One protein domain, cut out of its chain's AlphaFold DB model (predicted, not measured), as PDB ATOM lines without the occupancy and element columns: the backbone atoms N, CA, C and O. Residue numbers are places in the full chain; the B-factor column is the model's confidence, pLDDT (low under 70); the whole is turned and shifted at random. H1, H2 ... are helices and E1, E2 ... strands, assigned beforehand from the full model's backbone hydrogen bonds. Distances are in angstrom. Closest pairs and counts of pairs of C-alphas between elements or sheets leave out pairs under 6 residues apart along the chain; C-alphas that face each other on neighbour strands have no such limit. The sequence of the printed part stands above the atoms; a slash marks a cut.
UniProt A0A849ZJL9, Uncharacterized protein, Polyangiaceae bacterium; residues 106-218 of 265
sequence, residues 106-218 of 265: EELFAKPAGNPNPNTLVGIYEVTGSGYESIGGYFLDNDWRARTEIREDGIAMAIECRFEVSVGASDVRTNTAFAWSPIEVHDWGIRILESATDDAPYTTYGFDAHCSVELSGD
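What this domain is: This is residues 106 to 218 of the 265 residues of an uncharacterized protein of Polyangiaceae bacterium (UniProt A0A849ZJL9). A long, twisted sheet of four side-by-side strands, E1 to E4, forms a wall along the rod, and the short helix H1 packs on one of its faces. At one end E4 runs on into a small hairpin, E5 and E6, and from there residues 193 to 218, a long stretch with no named element, run back beside E4 and then fold back again. The printed part has 113 residues with the named elements H1, E1, E2, E3, E4, E5 and E6 in that order, and its class is mostly strand. The large sheet has the order E1, E2, E3, E4, all antiparallel, and is a meander, each strand the antiparallel neighbour of the one before. The whole is loose, with a radius of gyration of the C-alphas of 16.8 A and spans of 56 by 27 by 22 A.

Where its parts are: H1 is residues 106 to 110, with C-alpha 106 at (23.486, 25.876, -2.910). E1, residues 123 to 135, is 39.5 A long and begins with C-alpha 123 at (33.358, 13.542, 2.087). E2, residues 138 to 151, is the longest strand, with 14 residues and 42.3 A. E3, residues 154 to 166, is 39.6 A long, and E4, residues 170 to 181, is 36.6 A long. E5 is residues 183 to 186, and E6 is residues 189 to 192, with C-alpha 192 at (18.900, 6.699, 8.007).

How they stand to each other: In the large sheet E1 and E4 are the edge strands. E1 and E2 form a hairpin, with N 131 and O 142 at 2.8 A. E2 and E3 form a hairpin, with N 147 and O 158 at 2.8 A. E3 and E4 form a hairpin, with N 161 and O 175 at 2.8 A. H1 is on this sheet at a height of 8.3 A and only just over E3, on which 3 of its 5 C-alphas fall; the closest C-alphas of H1 and E3 are those of Leu 108 and Ala 158, 6.9 A apart. In H1 every O i to N i+4 pair is within hydrogen-bond range. E4 runs on into E5 at 47 degrees across a break of 1 residue. E5 and E6 form a hairpin, with N 184 and O 191 at 2.9 A. E3 and E6 are only just apart, at 8.1 A.

The domain as a whole: The two C-alphas farthest apart are those of Gly 168 and Asp 187, at 57.8 A. The printed part has no cut. The link from H1 to E1, 12 residues, is long; the other links between named elements are tight. Mean pLDDT of the printed part is 72.0, and 41 residues are under 70, among them residues 113 to 121, 183 to 197 and 213 to 218.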
ATOM      1  N   GLU A 106      22.526  24.809  -2.598       90.56
ATOM      2  CA  GLU A 106      23.486  25.876  -2.910       90.56
ATOM      3  C   GLU A 106      24.759  25.756  -2.055       90.56
ATOM      4  O   GLU A 106      25.865  25.897  -2.576       90.56
ATOM      5  N   GLU A 107      24.623  25.407  -0.771       90.56
ATOM      6  CA  GLU A 107      25.757  25.095   0.109       90.56
ATOM      7  C   GLU A 107      26.518  23.847  -0.368       90.56
ATOM      8  O   GLU A 107      27.744  23.884  -0.505       90.56
ATOM      9  N   LEU A 108      25.803  22.764  -0.691       88.06
ATOM     10  CA  LEU A 108      26.413  21.497  -1.111       88.06
ATOM     11  C   LEU A 108      27.128  21.596  -2.474       88.06
ATOM     12  O   LEU A 108      28.195  21.007  -2.672       88.06
ATOM     13  N   PHE A 109      26.594  22.375  -3.419       89.06
ATOM     14  CA  PHE A 109      27.242  22.637  -4.708       89.06
ATOM     15  C   PHE A 109      28.388  23.662  -4.626       89.06
ATOM     16  O   PHE A 109      29.251  23.663  -5.508       89.06
ATOM     17  N   ALA A 110      28.449  24.490  -3.577       88.62
ATOM     18  CA  ALA A 110      29.551  25.427  -3.345       88.62
ATOM     19  C   ALA A 110      30.799  24.775  -2.719       88.62
ATOM     20  O   ALA A 110      31.918  25.234  -2.968       88.62
ATOM     21  N   LYS A 111      30.636  23.710  -1.923       83.31
ATOM     22  CA  LYS A 111      31.758  22.934  -1.363       83.31
ATOM     23  C   LYS A 111      32.550  22.216  -2.489       83.31
ATOM     24  O   LYS A 111      31.984  21.920  -3.544       83.31
ATOM     25  N   PRO A 112      33.860  21.941  -2.349       76.69
ATOM     26  CA  PRO A 112      34.603  21.154  -3.338       76.69
ATOM     27  C   PRO A 112      34.223  19.666  -3.256       76.69
ATOM     28  O   PRO A 112      34.039  19.141  -2.163       76.69
ATOM     29  N   ALA A 113      34.155  18.968  -4.396       67.81
ATOM     30  CA  ALA A 113      34.073  17.506  -4.391       67.81
ATOM     31  C   ALA A 113      35.373  16.921  -3.807       67.81
ATOM     32  O   ALA A 113      36.471  17.385  -4.133       67.81
ATOM     33  N   GLY A 114      35.244  15.935  -2.921       57.50
ATOM     34  CA  GLY A 114      36.373  15.294  -2.254       57.50
ATOM     35  C   GLY A 114      36.970  14.171  -3.098       57.50
ATOM     36  O   GLY A 114      36.266  13.506  -3.852       57.50
ATOM     37  N   ASN A 115      38.268  13.916  -2.928       46.66
ATOM     38  CA  ASN A 115      38.830  12.615  -3.288       46.66
ATOM     39  C   ASN A 115      38.626  11.692  -2.076       46.66
ATOM     40  O   ASN A 115      39.064  12.070  -0.987       46.66
ATOM     41  N   PRO A 116      37.975  10.525  -2.221       49.50
ATOM     42  CA  PRO A 116      37.648   9.681  -1.082       49.50
ATOM     43  C   PRO A 116      38.921   9.151  -0.418       49.50
ATOM     44  O   PRO A 116      39.721   8.452  -1.044       49.50
ATOM     45  N   ASN A 117      39.087   9.451   0.868       48.31
ATOM     46  CA  ASN A 117      39.938   8.646   1.733       48.31
ATOM     47  C   ASN A 117      39.204   7.308   1.944       48.31
ATOM     48  O   ASN A 117      38.106   7.323   2.496       48.31
ATOM     49  N   PRO A 118      39.755   6.161   1.504       49.91
ATOM     50  CA  PRO A 118      39.040   4.883   1.532       49.91
ATOM     51  C   PRO A 118      38.712   4.384   2.947       49.91
ATOM     52  O   PRO A 118      37.910   3.467   3.081       49.91
ATOM     53  N   ASN A 119      39.309   4.986   3.981       46.47
ATOM     54  CA  ASN A 119      39.155   4.577   5.376       46.47
ATOM     55  C   ASN A 119      38.146   5.436   6.162       46.47
ATOM     56  O   ASN A 119      37.976   5.203   7.352       46.47
ATOM     57  N   THR A 120      37.524   6.452   5.551       54.94
ATOM     58  CA  THR A 120      36.613   7.375   6.250       54.94
ATOM     59  C   THR A 120      35.378   7.672   5.414       54.94
ATOM     60  O   THR A 120      35.504   7.997   4.234       54.94
ATOM     61  N   LEU A 121      34.198   7.671   6.036       61.66
ATOM     62  CA  LEU A 121      32.943   8.010   5.348       61.66
ATOM     63  C   LEU A 121      32.761   9.504   5.056       61.66
ATOM     64  O   LEU A 121      31.851   9.871   4.319       61.66
ATOM     65  N   VAL A 122      33.590  10.373   5.635       71.69
ATOM     66  CA  VAL A 122      33.448  11.823   5.464       71.69
ATOM     67  C   VAL A 122      33.903  12.255   4.079       71.69
ATOM     68  O   VAL A 122      35.048  12.031   3.681       71.69
ATOM     69  N   GLY A 123      33.019  12.947   3.368       73.31
ATOM     70  CA  GLY A 123      33.358  13.542   2.087       73.31
ATOM     71  C   GLY A 123      32.156  14.028   1.297       73.31
ATOM     72  O   GLY A 123      31.005  13.898   1.713       73.31
ATOM     73  N   ILE A 124      32.461  14.594   0.129       76.38
ATOM     74  CA  ILE A 124      31.478  15.022  -0.865       76.38
ATOM     75  C   ILE A 124      31.728  14.241  -2.141       76.38
ATOM     76  O   ILE A 124      32.728  14.458  -2.829       76.38
ATOM     77  N   TYR A 125      30.794  13.353  -2.436       73.44
ATOM     78  CA  TYR A 125      30.754  12.516  -3.620       73.44
ATOM     79  C   TYR A 125      29.950  13.251  -4.696       73.44
ATOM     80  O   TYR A 125      28.919  13.854  -4.396       73.44
ATOM     81  N   GLU A 126      30.411  13.225  -5.946       76.69
ATOM     82  CA  GLU A 126      29.713  13.823  -7.088       76.69
ATOM     83  C   GLU A 126      29.496  12.757  -8.163       76.69
ATOM     84  O   GLU A 126      30.419  12.026  -8.518       76.69
ATOM     85  N   VAL A 127      28.277  12.688  -8.696       71.06
ATOM     86  CA  VAL A 127      27.923  11.845  -9.841       71.06
ATOM     87  C   VAL A 127      27.278  12.735 -10.895       71.06
ATOM     88  O   VAL A 127      26.499  13.633 -10.578       71.06
ATOM     89  N   THR A 128      27.603  12.501 -12.162       78.62
ATOM     90  CA  THR A 128      27.006  13.214 -13.296       78.62
ATOM     91  C   THR A 128      26.442  12.228 -14.301       78.62
ATOM     92  O   THR A 128      26.928  11.103 -14.427       78.62
ATOM     93  N   GLY A 129      25.426  12.659 -15.036       72.00
ATOM     94  CA  GLY A 129      24.860  11.886 -16.128       72.00
ATOM     95  C   GLY A 129      24.020  12.752 -17.052       72.00
ATOM     96  O   GLY A 129      23.789  13.932 -16.794       72.00
ATOM     97  N   SER A 130      23.566  12.154 -18.145       82.44
ATOM     98  CA  SER A 130      22.668  12.802 -19.091       82.44
ATOM     99  C   SER A 130      21.696  11.804 -19.711       82.44
ATOM    100  O   SER A 130      21.896  10.587 -19.646       82.44
ATOM    101  N   GLY A 131      20.613  12.324 -20.276       76.94
ATOM    102  CA  GLY A 131      19.539  11.572 -20.904       76.94
ATOM    103  C   GLY A 131      18.908  12.350 -22.055       76.94
ATOM    104  O   GLY A 131      19.169  13.537 -22.259       76.94
ATOM    105  N   TYR A 132      18.110  11.639 -22.848       81.81
ATOM    106  CA  TYR A 132      17.449  12.173 -24.033       81.81
ATOM    107  C   TYR A 132      16.143  11.426 -24.295       81.81
ATOM    108  O   TYR A 132      16.140  10.196 -24.401       81.81
ATOM    109  N   GLU A 133      15.057  12.169 -24.489       80.75
ATOM    110  CA  GLU A 133      13.773  11.641 -24.946       80.75
ATOM    111  C   GLU A 133      13.230  12.407 -26.158       80.75
ATOM    112  O   GLU A 133      13.496  13.594 -26.365       80.75
ATOM    113  N   SER A 134      12.402  11.731 -26.961       79.75
ATOM    114  CA  SER A 134      11.653  12.369 -28.043       79.75
ATOM    115  C   SER A 134      10.196  11.926 -28.066       79.75
ATOM    116  O   SER A 134       9.891  10.740 -28.197       79.75
ATOM    117  N   ILE A 135       9.286  12.899 -27.991       71.44
ATOM    118  CA  ILE A 135       7.837  12.686 -28.006       71.44
ATOM    119  C   ILE A 135       7.213  13.684 -28.982       71.44
ATOM    120  O   ILE A 135       7.443  14.886 -28.899       71.44
ATOM    121  N   GLY A 136       6.413  13.200 -29.936       70.88
ATOM    122  CA  GLY A 136       5.592  14.063 -30.800       70.88
ATOM    123  C   GLY A 136       6.354  15.041 -31.710       70.88
ATOM    124  O   GLY A 136       5.748  15.985 -32.208       70.88
ATOM    125  N   GLY A 137       7.657  14.833 -31.933       74.00
ATOM    126  CA  GLY A 137       8.526  15.765 -32.665       74.00
ATOM    127  C   GLY A 137       9.219  16.813 -31.786       74.00
ATOM    128  O   GLY A 137       9.920  17.665 -32.326       74.00
ATOM    129  N   TYR A 138       9.039  16.733 -30.466       76.00
ATOM    130  CA  TYR A 138       9.827  17.442 -29.465       76.00
ATOM    131  C   TYR A 138      11.011  16.588 -29.022       76.00
ATOM    132  O   TYR A 138      10.942  15.354 -29.048       76.00
ATOM    133  N   PHE A 139      12.077  17.260 -28.606       82.19
ATOM    134  CA  PHE A 139      13.254  16.665 -27.987       82.19
ATOM    135  C   PHE A 139      13.433  17.262 -26.597       82.19
ATOM    136  O   PHE A 139      13.334  18.484 -26.449       82.19
ATOM    137  N   LEU A 140      13.659  16.397 -25.613       78.56
ATOM    138  CA  LEU A 140      14.046  16.743 -24.254       78.56
ATOM    139  C   LEU A 140      15.445  16.167 -24.037       78.56
ATOM    140  O   LEU A 140      15.596  14.952 -23.938       78.56
ATOM    141  N   ASP A 141      16.443  17.037 -23.978       83.81
ATOM    142  CA  ASP A 141      17.783  16.715 -23.499       83.81
ATOM    143  C   ASP A 141      17.838  17.048 -22.001       83.81
ATOM    144  O   ASP A 141      17.328  18.092 -21.572       83.81
ATOM    145  N   ASN A 142      18.447  16.184 -21.190       81.06
ATOM    146  CA  ASN A 142      18.684  16.480 -19.781       81.06
ATOM    147  C   ASN A 142      20.124  16.166 -19.369       81.06
ATOM    148  O   ASN A 142      20.609  15.062 -19.588       81.06
ATOM    149  N   ASP A 143      20.773  17.120 -18.707       82.31
ATOM    150  CA  ASP A 143      22.010  16.906 -17.957       82.31
ATOM    151  C   ASP A 143      21.663  16.927 -16.467       82.31
ATOM    152  O   ASP A 143      20.841  17.739 -16.033       82.31
ATOM    153  N   TRP A 144      22.289  16.078 -15.659       82.62
ATOM    154  CA  TRP A 144      22.131  16.122 -14.210       82.62
ATOM    155  C   TRP A 144      23.457  15.943 -13.475       82.62
ATOM    156  O   TRP A 144      24.375  15.253 -13.926       82.62
ATOM    157  N   ARG A 145      23.534  16.575 -12.307       82.44
ATOM    158  CA  ARG A 145      24.641  16.455 -11.364       82.44
ATOM    159  C   ARG A 145      24.076  16.221  -9.974       82.44
ATOM    160  O   ARG A 145      23.398  17.092  -9.434       82.44
ATOM    161  N   ALA A 146      24.368  15.061  -9.407       81.12
ATOM    162  CA  ALA A 146      24.048  14.722  -8.031       81.12
ATOM    163  C   ALA A 146      25.285  14.906  -7.147       81.12
ATOM    164  O   ALA A 146      26.410  14.614  -7.561       81.12
ATOM    165  N   ARG A 147      25.073  15.361  -5.915       83.00
ATOM    166  CA  ARG A 147      26.076  15.349  -4.852       83.00
ATOM    167  C   ARG A 147      25.521  14.729  -3.592       83.00
ATOM    168  O   ARG A 147      24.374  14.987  -3.239       83.00
ATOM    169  N   THR A 148      26.386  14.004  -2.897       80.50
ATOM    170  CA  THR A 148      26.130  13.432  -1.578       80.50
ATOM    171  C   THR A 148      27.239  13.886  -0.645       80.50
ATOM    172  O   THR A 148      28.410  13.631  -0.913       80.50
ATOM    173  N   GLU A 149      26.883  14.557   0.439       83.69
ATOM    174  CA  GLU A 149      27.754  14.794   1.584       83.69
ATOM    175  C   GLU A 149      27.383  13.816   2.695       83.69
ATOM    176  O   GLU A 149      26.207  13.684   3.036       83.69
ATOM    177  N   ILE A 150      28.391  13.148   3.250       79.06
ATOM    178  CA  ILE A 150      28.251  12.231   4.384       79.06
ATOM    179  C   ILE A 150      29.099  12.778   5.536       79.06
ATOM    180  O   ILE A 150      30.265  13.133   5.338       79.06
ATOM    181  N   ARG A 151      28.504  12.865   6.729       78.62
ATOM    182  CA  ARG A 151      29.116  13.311   7.990       78.62
ATOM    183  C   ARG A 151      28.541  12.523   9.165       78.62
ATOM    184  O   ARG A 151      27.540  11.834   9.011       78.62
ATOM    185  N   GLU A 152      29.154  12.657  10.340       72.75
ATOM    186  CA  GLU A 152      28.687  12.014  11.579       72.75
ATOM    187  C   GLU A 152      27.267  12.472  11.965       72.75
ATOM    188  O   GLU A 152      26.476  11.688  12.482       72.75
ATOM    189  N   ASP A 153      26.916  13.731  11.669       74.44
ATOM    190  CA  ASP A 153      25.613  14.332  11.972       74.44
ATOM    191  C   ASP A 153      24.515  14.032  10.931       74.44
ATOM    192  O   ASP A 153      23.336  14.281  11.203       74.44
ATOM    193  N   GLY A 154      24.853  13.465   9.766       78.44
ATOM    194  CA  GLY A 154      23.865  13.071   8.762       78.44
ATOM    195  C   GLY A 154      24.378  12.932   7.328       78.44
ATOM    196  O   GLY A 154      25.572  12.999   7.032       78.44
ATOM    197  N   ILE A 155      23.420  12.760   6.419       78.94
ATOM    198  CA  ILE A 155      23.622  12.738   4.969       78.94
ATOM    199  C   ILE A 155      22.826  13.889   4.352       78.94
ATOM    200  O   ILE A 155      21.642  14.067   4.644       78.94
ATOM    201  N   ALA A 156      23.467  14.651   3.469       84.88
ATOM    202  CA  ALA A 156      22.836  15.689   2.663       84.88
ATOM    203  C   ALA A 156      23.043  15.376   1.183       84.88
ATOM    204  O   ALA A 156      24.156  15.077   0.749       84.88
ATOM    205  N   MET A 157      21.978  15.455   0.396       84.50
ATOM    206  CA  MET A 157      21.999  15.163  -1.030       84.50
ATOM    207  C   MET A 157      21.338  16.279  -1.828       84.50
ATOM    208  O   MET A 157      20.290  16.799  -1.464       84.50
ATOM    209  N   ALA A 158      21.947  16.635  -2.952       85.94
ATOM    210  CA  ALA A 158      21.389  17.589  -3.898       85.94
ATOM    211  C   ALA A 158      21.472  17.018  -5.304       85.94
ATOM    212  O   ALA A 158      22.506  16.461  -5.676       85.94
ATOM    213  N   ILE A 159      20.432  17.220  -6.107       82.94
ATOM    214  CA  ILE A 159      20.503  17.005  -7.551       82.94
ATOM    215  C   ILE A 159      20.138  18.295  -8.273       82.94
ATOM    216  O   ILE A 159      19.137  18.940  -7.971       82.94
ATOM    217  N   GLU A 160      20.988  18.682  -9.212       86.88
ATOM    218  CA  GLU A 160      20.762  19.772 -10.150       86.88
ATOM    219  C   GLU A 160      20.445  19.142 -11.505       86.88
ATOM    220  O   GLU A 160      21.297  18.471 -12.092       86.88
ATOM    221  N   CYS A 161      19.219  19.335 -11.988       83.06
ATOM    222  CA  CYS A 161      18.750  18.856 -13.282       83.06
ATOM    223  C   CYS A 161      18.618  20.041 -14.238       83.06
ATOM    224  O   CYS A 161      17.826  20.962 -14.014       83.06
ATOM    225  N   ARG A 162      19.361  20.010 -15.340       88.50
ATOM    226  CA  ARG A 162      19.203  20.942 -16.451       88.50
ATOM    227  C   ARG A 162      18.413  20.262 -17.561       88.50
ATOM    228  O   ARG A 162      18.885  19.302 -18.153       88.50
ATOM    229  N   PHE A 163      17.250  20.814 -17.879       84.00
ATOM    230  CA  PHE A 163      16.393  20.386 -18.980       84.00
ATOM    231  C   PHE A 163      16.510  21.375 -20.145       84.00
ATOM    232  O   PHE A 163      16.329  22.581 -19.958       84.00
ATOM    233  N   GLU A 164      16.776  20.878 -21.350       85.69
ATOM    234  CA  GLU A 164      16.679  21.636 -22.597       85.69
ATOM    235  C   GLU A 164      15.602  21.010 -23.492       85.69
ATOM    236  O   GLU A 164      15.654  19.827 -23.819       85.69
ATOM    237  N   VAL A 165      14.602  21.804 -23.882       79.75
ATOM    238  CA  VAL A 165      13.537  21.369 -24.798       79.75
ATOM    239  C   VAL A 165      13.712  22.082 -26.128       79.75
ATOM    240  O   VAL A 165      13.692  23.313 -26.164       79.75
ATOM    241  N   SER A 166      13.838  21.332 -27.228       77.56
ATOM    242  CA  SER A 166      14.057  21.909 -28.560       77.56
ATOM    243  C   SER A 166      12.973  21.535 -29.585       77.56
ATOM    244  O   SER A 166      12.825  20.384 -29.990       77.56
ATOM    245  N   VAL A 167      12.231  22.553 -30.057       66.44
ATOM    246  CA  VAL A 167      11.439  22.537 -31.310       66.44
ATOM    247  C   VAL A 167      11.447  23.931 -31.929       66.44
ATOM    248  O   VAL A 167      10.655  24.800 -31.570       66.44
ATOM    249  N   GLY A 168      12.360  24.177 -32.872       62.62
ATOM    250  CA  GLY A 168      12.490  25.467 -33.572       62.62
ATOM    251  C   GLY A 168      13.048  26.623 -32.725       62.62
ATOM    252  O   GLY A 168      13.615  27.559 -33.284       62.62
ATOM    253  N   ALA A 169      12.950  26.528 -31.400       59.56
ATOM    254  CA  ALA A 169      13.702  27.273 -30.399       59.56
ATOM    255  C   ALA A 169      14.047  26.319 -29.239       59.56
ATOM    256  O   ALA A 169      13.261  25.410 -28.959       59.56
ATOM    257  N   SER A 170      15.198  26.528 -28.593       70.88
ATOM    258  CA  SER A 170      15.545  25.882 -27.319       70.88
ATOM    259  C   SER A 170      15.021  26.727 -26.155       70.88
ATOM    260  O   SER A 170      15.309  27.926 -26.113       70.88
ATOM    261  N   ASP A 171      14.303  26.118 -25.208       78.94
ATOM    262  CA  ASP A 171      14.139  26.661 -23.848       78.94
ATOM    263  C   ASP A 171      14.974  25.821 -22.876       78.94
ATOM    264  O   ASP A 171      14.999  24.593 -22.983       78.94
ATOM    265  N   VAL A 172      15.672  26.482 -21.951       82.94
ATOM    266  CA  VAL A 172      16.596  25.848 -20.999       82.94
ATOM    267  C   VAL A 172      16.175  26.204 -19.583       82.94
ATOM    268  O   VAL A 172      16.055  27.380 -19.231       82.94
ATOM    269  N   ARG A 173      15.993  25.181 -18.751       82.56
ATOM    270  CA  ARG A 173      15.643  25.305 -17.336       82.56
ATOM    271  C   ARG A 173      16.610  24.510 -16.480       82.56
ATOM    272  O   ARG A 173      16.960  23.391 -16.832       82.56
ATOM    273  N   THR A 174      16.988  25.080 -15.345       86.12
ATOM    274  CA  THR A 174      17.672  24.358 -14.273       86.12
ATOM    275  C   THR A 174      16.724  24.291 -13.090       86.12
ATOM    276  O   THR A 174      16.277  25.333 -12.608       86.12
ATOM    277  N   ASN A 175      16.424  23.073 -12.655       86.38
ATOM    278  CA  ASN A 175      15.742  22.778 -11.405       86.38
ATOM    279  C   ASN A 175      16.755  22.128 -10.462       86.38
ATOM    280  O   ASN A 175      17.652  21.412 -10.906       86.38
ATOM    281  N   THR A 176      16.587  22.347  -9.166       86.12
ATOM    282  CA  THR A 176      17.441  21.752  -8.142       86.12
ATOM    283  C   THR A 176      16.550  21.271  -7.015       86.12
ATOM    284  O   THR A 176      15.679  22.028  -6.590       86.12
ATOM    285  N   ALA A 177      16.782  20.051  -6.540       82.81
ATOM    286  CA  ALA A 177      16.154  19.516  -5.340       82.81
ATOM    287  C   ALA A 177      17.208  19.223  -4.271       82.81
ATOM    288  O   ALA A 177      18.348  18.859  -4.587       82.81
ATOM    289  N   PHE A 178      16.822  19.395  -3.008       87.25
ATOM    290  CA  PHE A 178      17.679  19.170  -1.850       87.25
ATOM    291  C   PHE A 178      17.024  18.277  -0.796       87.25
ATOM    292  O   PHE A 178      15.980  18.620  -0.251       87.25
ATOM    293  N   ALA A 179      17.689  17.185  -0.436       83.44
ATOM    294  CA  ALA A 179      17.258  16.290   0.625       83.44
ATOM    295  C   ALA A 179      18.316  16.173   1.725       83.44
ATOM    296  O   ALA A 179      19.518  16.258   1.473       83.44
ATOM    297  N   TRP A 180      17.872  15.933   2.955       84.31
ATOM    298  CA  TRP A 180      18.758  15.612   4.072       84.31
ATOM    299  C   TRP A 180      18.108  14.573   4.988       84.31
ATOM    300  O   TRP A 180      16.882  14.446   5.025       84.31
ATOM    301  N   SER A 181      18.938  13.839   5.726       78.38
ATOM    302  CA  SER A 181      18.520  12.973   6.829       78.38
ATOM    303  C   SER A 181      19.606  12.938   7.904       78.38
ATOM    304  O   SER A 181      20.788  12.873   7.557       78.38
ATOM    305  N   PRO A 182      19.250  12.884   9.200       75.44
ATOM    306  CA  PRO A 182      20.192  12.456  10.221       75.44
ATOM    307  C   PRO A 182      20.476  10.951  10.078       75.44
ATOM    308  O   PRO A 182      19.672  10.211   9.492       75.44
ATOM    309  N   ILE A 183      21.607  10.504  10.627       69.88
ATOM    310  CA  ILE A 183      21.992   9.088  10.675       69.88
ATOM    311  C   ILE A 183      22.263   8.624  12.111       69.88
ATOM    312  O   ILE A 183      22.689   9.402  12.959       69.88
ATOM    313  N   GLU A 184      22.028   7.342  12.374       61.41
ATOM    314  CA  GLU A 184      22.609   6.608  13.502       61.41
ATOM    315  C   GLU A 184      23.710   5.680  12.977       61.41
ATOM    316  O   GLU A 184      23.575   5.080  11.908       61.41
ATOM    317  N   VAL A 185      24.772   5.519  13.762       60.19
ATOM    318  CA  VAL A 185      25.898   4.633  13.461       60.19
ATOM    319  C   VAL A 185      25.860   3.478  14.452       60.19
ATOM    320  O   VAL A 185      25.821   3.697  15.663       60.19
ATOM    321  N   HIS A 186      25.863   2.256  13.933       54.00
ATOM    322  CA  HIS A 186      25.830   1.019  14.702       54.00
ATOM    323  C   HIS A 186      26.996   0.117  14.287       54.00
ATOM    324  O   HIS A 186      27.584   0.289  13.220       54.00
ATOM    325  N   ASP A 187      27.315  -0.893  15.095       47.78
ATOM    326  CA  ASP A 187      28.393  -1.847  14.798       47.78
ATOM    327  C   ASP A 187      28.059  -2.834  13.658       47.78
ATOM    328  O   ASP A 187      28.922  -3.610  13.246       47.78
ATOM    329  N   TRP A 188      26.821  -2.780  13.158       48.56
ATOM    330  CA  TRP A 188      26.301  -3.502  11.995       48.56
ATOM    331  C   TRP A 188      26.062  -2.611  10.759       48.56
ATOM    332  O   TRP A 188      25.742  -3.141   9.698       48.56
ATOM    333  N   GLY A 189      26.203  -1.280  10.854       52.47
ATOM    334  CA  GLY A 189      26.009  -0.379   9.709       52.47
ATOM    335  C   GLY A 189      25.503   1.026  10.049       52.47
ATOM    336  O   GLY A 189      25.519   1.468  11.196       52.47
ATOM    337  N   ILE A 190      25.047   1.742   9.017       59.38
ATOM    338  CA  ILE A 190      24.468   3.089   9.126       59.38
ATOM    339  C   ILE A 190      22.957   2.996   8.963       59.38
ATOM    340  O   ILE A 190      22.471   2.360   8.031       59.38
ATOM    341  N   ARG A 191      22.215   3.701   9.814       57.94
ATOM    342  CA  ARG A 191      20.762   3.817   9.726       57.94
ATOM    343  C   ARG A 191      20.346   5.250   9.412       57.94
ATOM    344  O   ARG A 191      20.712   6.174  10.131       57.94
ATOM    345  N   ILE A 192      19.522   5.422   8.385       66.31
ATOM    346  CA  ILE A 192      18.900   6.699   8.007       66.31
ATOM    347  C   ILE A 192      17.623   6.881   8.845       66.31
ATOM    348  O   ILE A 192      16.810   5.961   8.932       66.31
ATOM    349  N   LEU A 193      17.458   8.030   9.517       61.59
ATOM    350  CA  LEU A 193      16.395   8.201  10.525       61.59
ATOM    351  C   LEU A 193      15.104   8.829   9.988       61.59
ATOM    352  O   LEU A 193      14.016   8.374  10.340       61.59
ATOM    353  N   GLU A 194      15.214   9.883   9.178       68.44
ATOM    354  CA  GLU A 194      14.070  10.607   8.614       68.44
ATOM    355  C   GLU A 194      14.523  11.392   7.378       68.44
ATOM    356  O   GLU A 194      15.267  12.365   7.486       68.44
ATOM    357  N   SER A 195      14.070  10.976   6.196       63.59
ATOM    358  CA  SER A 195      14.399  11.625   4.929       63.59
ATOM    359  C   SER A 195      13.453  12.789   4.624       63.59
ATOM    360  O   SER A 195      12.262  12.587   4.369       63.59
ATOM    361  N   ALA A 196      13.988  14.006   4.562       65.50
ATOM    362  CA  ALA A 196      13.290  15.141   3.971       65.50
ATOM    363  C   ALA A 196      13.478  15.119   2.446       65.50
ATOM    364  O   ALA A 196      14.543  15.484   1.961       65.50
ATOM    365  N   THR A 197      12.465  14.690   1.690       68.31
ATOM    366  CA  THR A 197      12.472  14.728   0.215       68.31
ATOM    367  C   THR A 197      12.048  16.101  -0.304       68.31
ATOM    368  O   THR A 197      11.064  16.672   0.169       68.31
ATOM    369  N   ASP A 198      12.746  16.582  -1.329       72.69
ATOM    370  CA  ASP A 198      12.386  17.754  -2.128       72.69
ATOM    371  C   ASP A 198      12.244  17.338  -3.599       72.69
ATOM    372  O   ASP A 198      12.957  16.447  -4.078       72.69
ATOM    373  N   ASP A 199      11.296  17.959  -4.294       73.12
ATOM    374  CA  ASP A 199      10.954  17.666  -5.686       73.12
ATOM    375  C   ASP A 199      10.550  18.953  -6.414       73.12
ATOM    376  O   ASP A 199       9.646  19.686  -5.996       73.12
ATOM    377  N   ALA A 200      11.241  19.225  -7.519       68.44
ATOM    378  CA  ALA A 200      11.091  20.428  -8.321       68.44
ATOM    379  C   ALA A 200      10.507  20.090  -9.714       68.44
ATOM    380  O   ALA A 200      11.269  19.812 -10.649       68.44
ATOM    381  N   PRO A 201       9.170  20.153  -9.895       71.62
ATOM    382  CA  PRO A 201       8.500  19.758 -11.137       71.62
ATOM    383  C   PRO A 201       8.656  20.776 -12.282       71.62
ATOM    384  O   PRO A 201       8.754  21.990 -12.077       71.62
ATOM    385  N   TYR A 202       8.588  20.288 -13.522       68.31
ATOM    386  CA  TYR A 202       8.643  21.070 -14.759       68.31
ATOM    387  C   TYR A 202       7.582  20.609 -15.774       68.31
ATOM    388  O   TYR A 202       7.663  19.527 -16.352       68.31
ATOM    389  N   THR A 203       6.585  21.470 -16.025       65.94
ATOM    390  CA  THR A 203       5.314  21.097 -16.687       65.94
ATOM    391  C   THR A 203       4.927  21.996 -17.875       65.94
ATOM    392  O   THR A 203       3.757  22.323 -18.077       65.94
ATOM    393  N   THR A 204       5.898  22.451 -18.681       60.81
ATOM    394  CA  THR A 204       5.647  23.520 -19.686       60.81
ATOM    395  C   THR A 204       5.328  23.024 -21.109       60.81
ATOM    396  O   THR A 204       4.612  23.710 -21.838       60.81
ATOM    397  N   TYR A 205       5.800  21.839 -21.520       57.91
ATOM    398  CA  TYR A 205       5.773  21.403 -22.934       57.91
ATOM    399  C   TYR A 205       5.074  20.056 -23.193       57.91
ATOM    400  O   TYR A 205       5.323  19.412 -24.207       57.91
ATOM    401  N   GLY A 206       4.195  19.615 -22.290       60.81
ATOM    402  CA  GLY A 206       3.526  18.306 -22.385       60.81
ATOM    403  C   GLY A 206       4.383  17.124 -21.915       60.81
ATOM    404  O   GLY A 206       3.877  16.009 -21.836       60.81
ATOM    405  N   PHE A 207       5.638  17.391 -21.555       64.12
ATOM    406  CA  PHE A 207       6.435  16.568 -20.655       64.12
ATOM    407  C   PHE A 207       6.089  16.945 -19.210       64.12
ATOM    408  O   PHE A 207       5.873  18.127 -18.918       64.12
ATOM    409  N   ASP A 208       6.052  15.942 -18.341       71.00
ATOM    410  CA  ASP A 208       6.031  16.089 -16.888       71.00
ATOM    411  C   ASP A 208       7.396  15.597 -16.402       71.00
ATOM    412  O   ASP A 208       7.639  14.393 -16.345       71.00
ATOM    413  N   ALA A 209       8.333  16.528 -16.217       68.38
ATOM    414  CA  ALA A 209       9.705  16.219 -15.830       68.38
ATOM    415  C   ALA A 209       9.929  16.663 -14.388       68.38
ATOM    416  O   ALA A 209       9.680  17.818 -14.047       68.38
ATOM    417  N   HIS A 210      10.421  15.751 -13.560       76.06
ATOM    418  CA  HIS A 210      10.668  15.985 -12.140       76.06
ATOM    419  C   HIS A 210      12.168  15.993 -11.875       76.06
ATOM    420  O   HIS A 210      12.942  15.343 -12.581       76.06
ATOM    421  N   CYS A 211      12.578  16.764 -10.878       74.19
ATOM    422  CA  CYS A 211      13.942  16.773 -10.378       74.19
ATOM    423  C   CYS A 211      13.831  16.489  -8.888       74.19
ATOM    424  O   CYS A 211      13.549  17.402  -8.116       74.19
ATOM    425  N   SER A 212      13.973  15.218  -8.521       70.00
ATOM    426  CA  SER A 212      13.736  14.709  -7.175       70.00
ATOM    427  C   SER A 212      14.999  14.068  -6.608       70.00
ATOM    428  O   SER A 212      15.754  13.397  -7.316       70.00
ATOM    429  N   VAL A 213      15.227  14.263  -5.309       66.38
ATOM    430  CA  VAL A 213      16.233  13.502  -4.557       66.38
ATOM    431  C   VAL A 213      15.507  12.473  -3.702       66.38
ATOM    432  O   VAL A 213      15.109  12.756  -2.571       66.38
ATOM    433  N   GLU A 214      15.335  11.266  -4.234       61.94
ATOM    434  CA  GLU A 214      14.835  10.138  -3.448       61.94
ATOM    435  C   GLU A 214      15.944   9.612  -2.523       61.94
ATOM    436  O   GLU A 214      16.620   8.624  -2.803       61.94
ATOM    437  N   LEU A 215      16.101  10.275  -1.372       52.94
ATOM    438  CA  LEU A 215      16.508   9.599  -0.142       52.94
ATOM    439  C   LEU A 215      15.354   8.678   0.273       52.94
ATOM    440  O   LEU A 215      14.589   9.016   1.175       52.94
ATOM    441  N   SER A 216      15.167   7.545  -0.406       43.06
ATOM    442  CA  SER A 216      14.302   6.514   0.153       43.06
ATOM    443  C   SER A 216      14.916   6.041   1.473       43.06
ATOM    444  O   SER A 216      16.132   5.881   1.585       43.06
ATOM    445  N   GLY A 217      14.072   5.823   2.483       35.28
ATOM    446  CA  GLY A 217      14.465   5.204   3.755       35.28
ATOM    447  C   GLY A 217      14.744   3.703   3.628       35.28
ATOM    448  O   GLY A 217      14.567   2.974   4.599       35.28
ATOM    449  N   ASP A 218      15.112   3.253   2.428       32.47
ATOM    450  CA  ASP A 218      15.676   1.935   2.186       32.47
ATOM    451  C   ASP A 218      17.107   1.943   2.737       32.47
ATOM    452  O   ASP A 218      17.821   2.940   2.603       32.47
TER     453      ASP A 218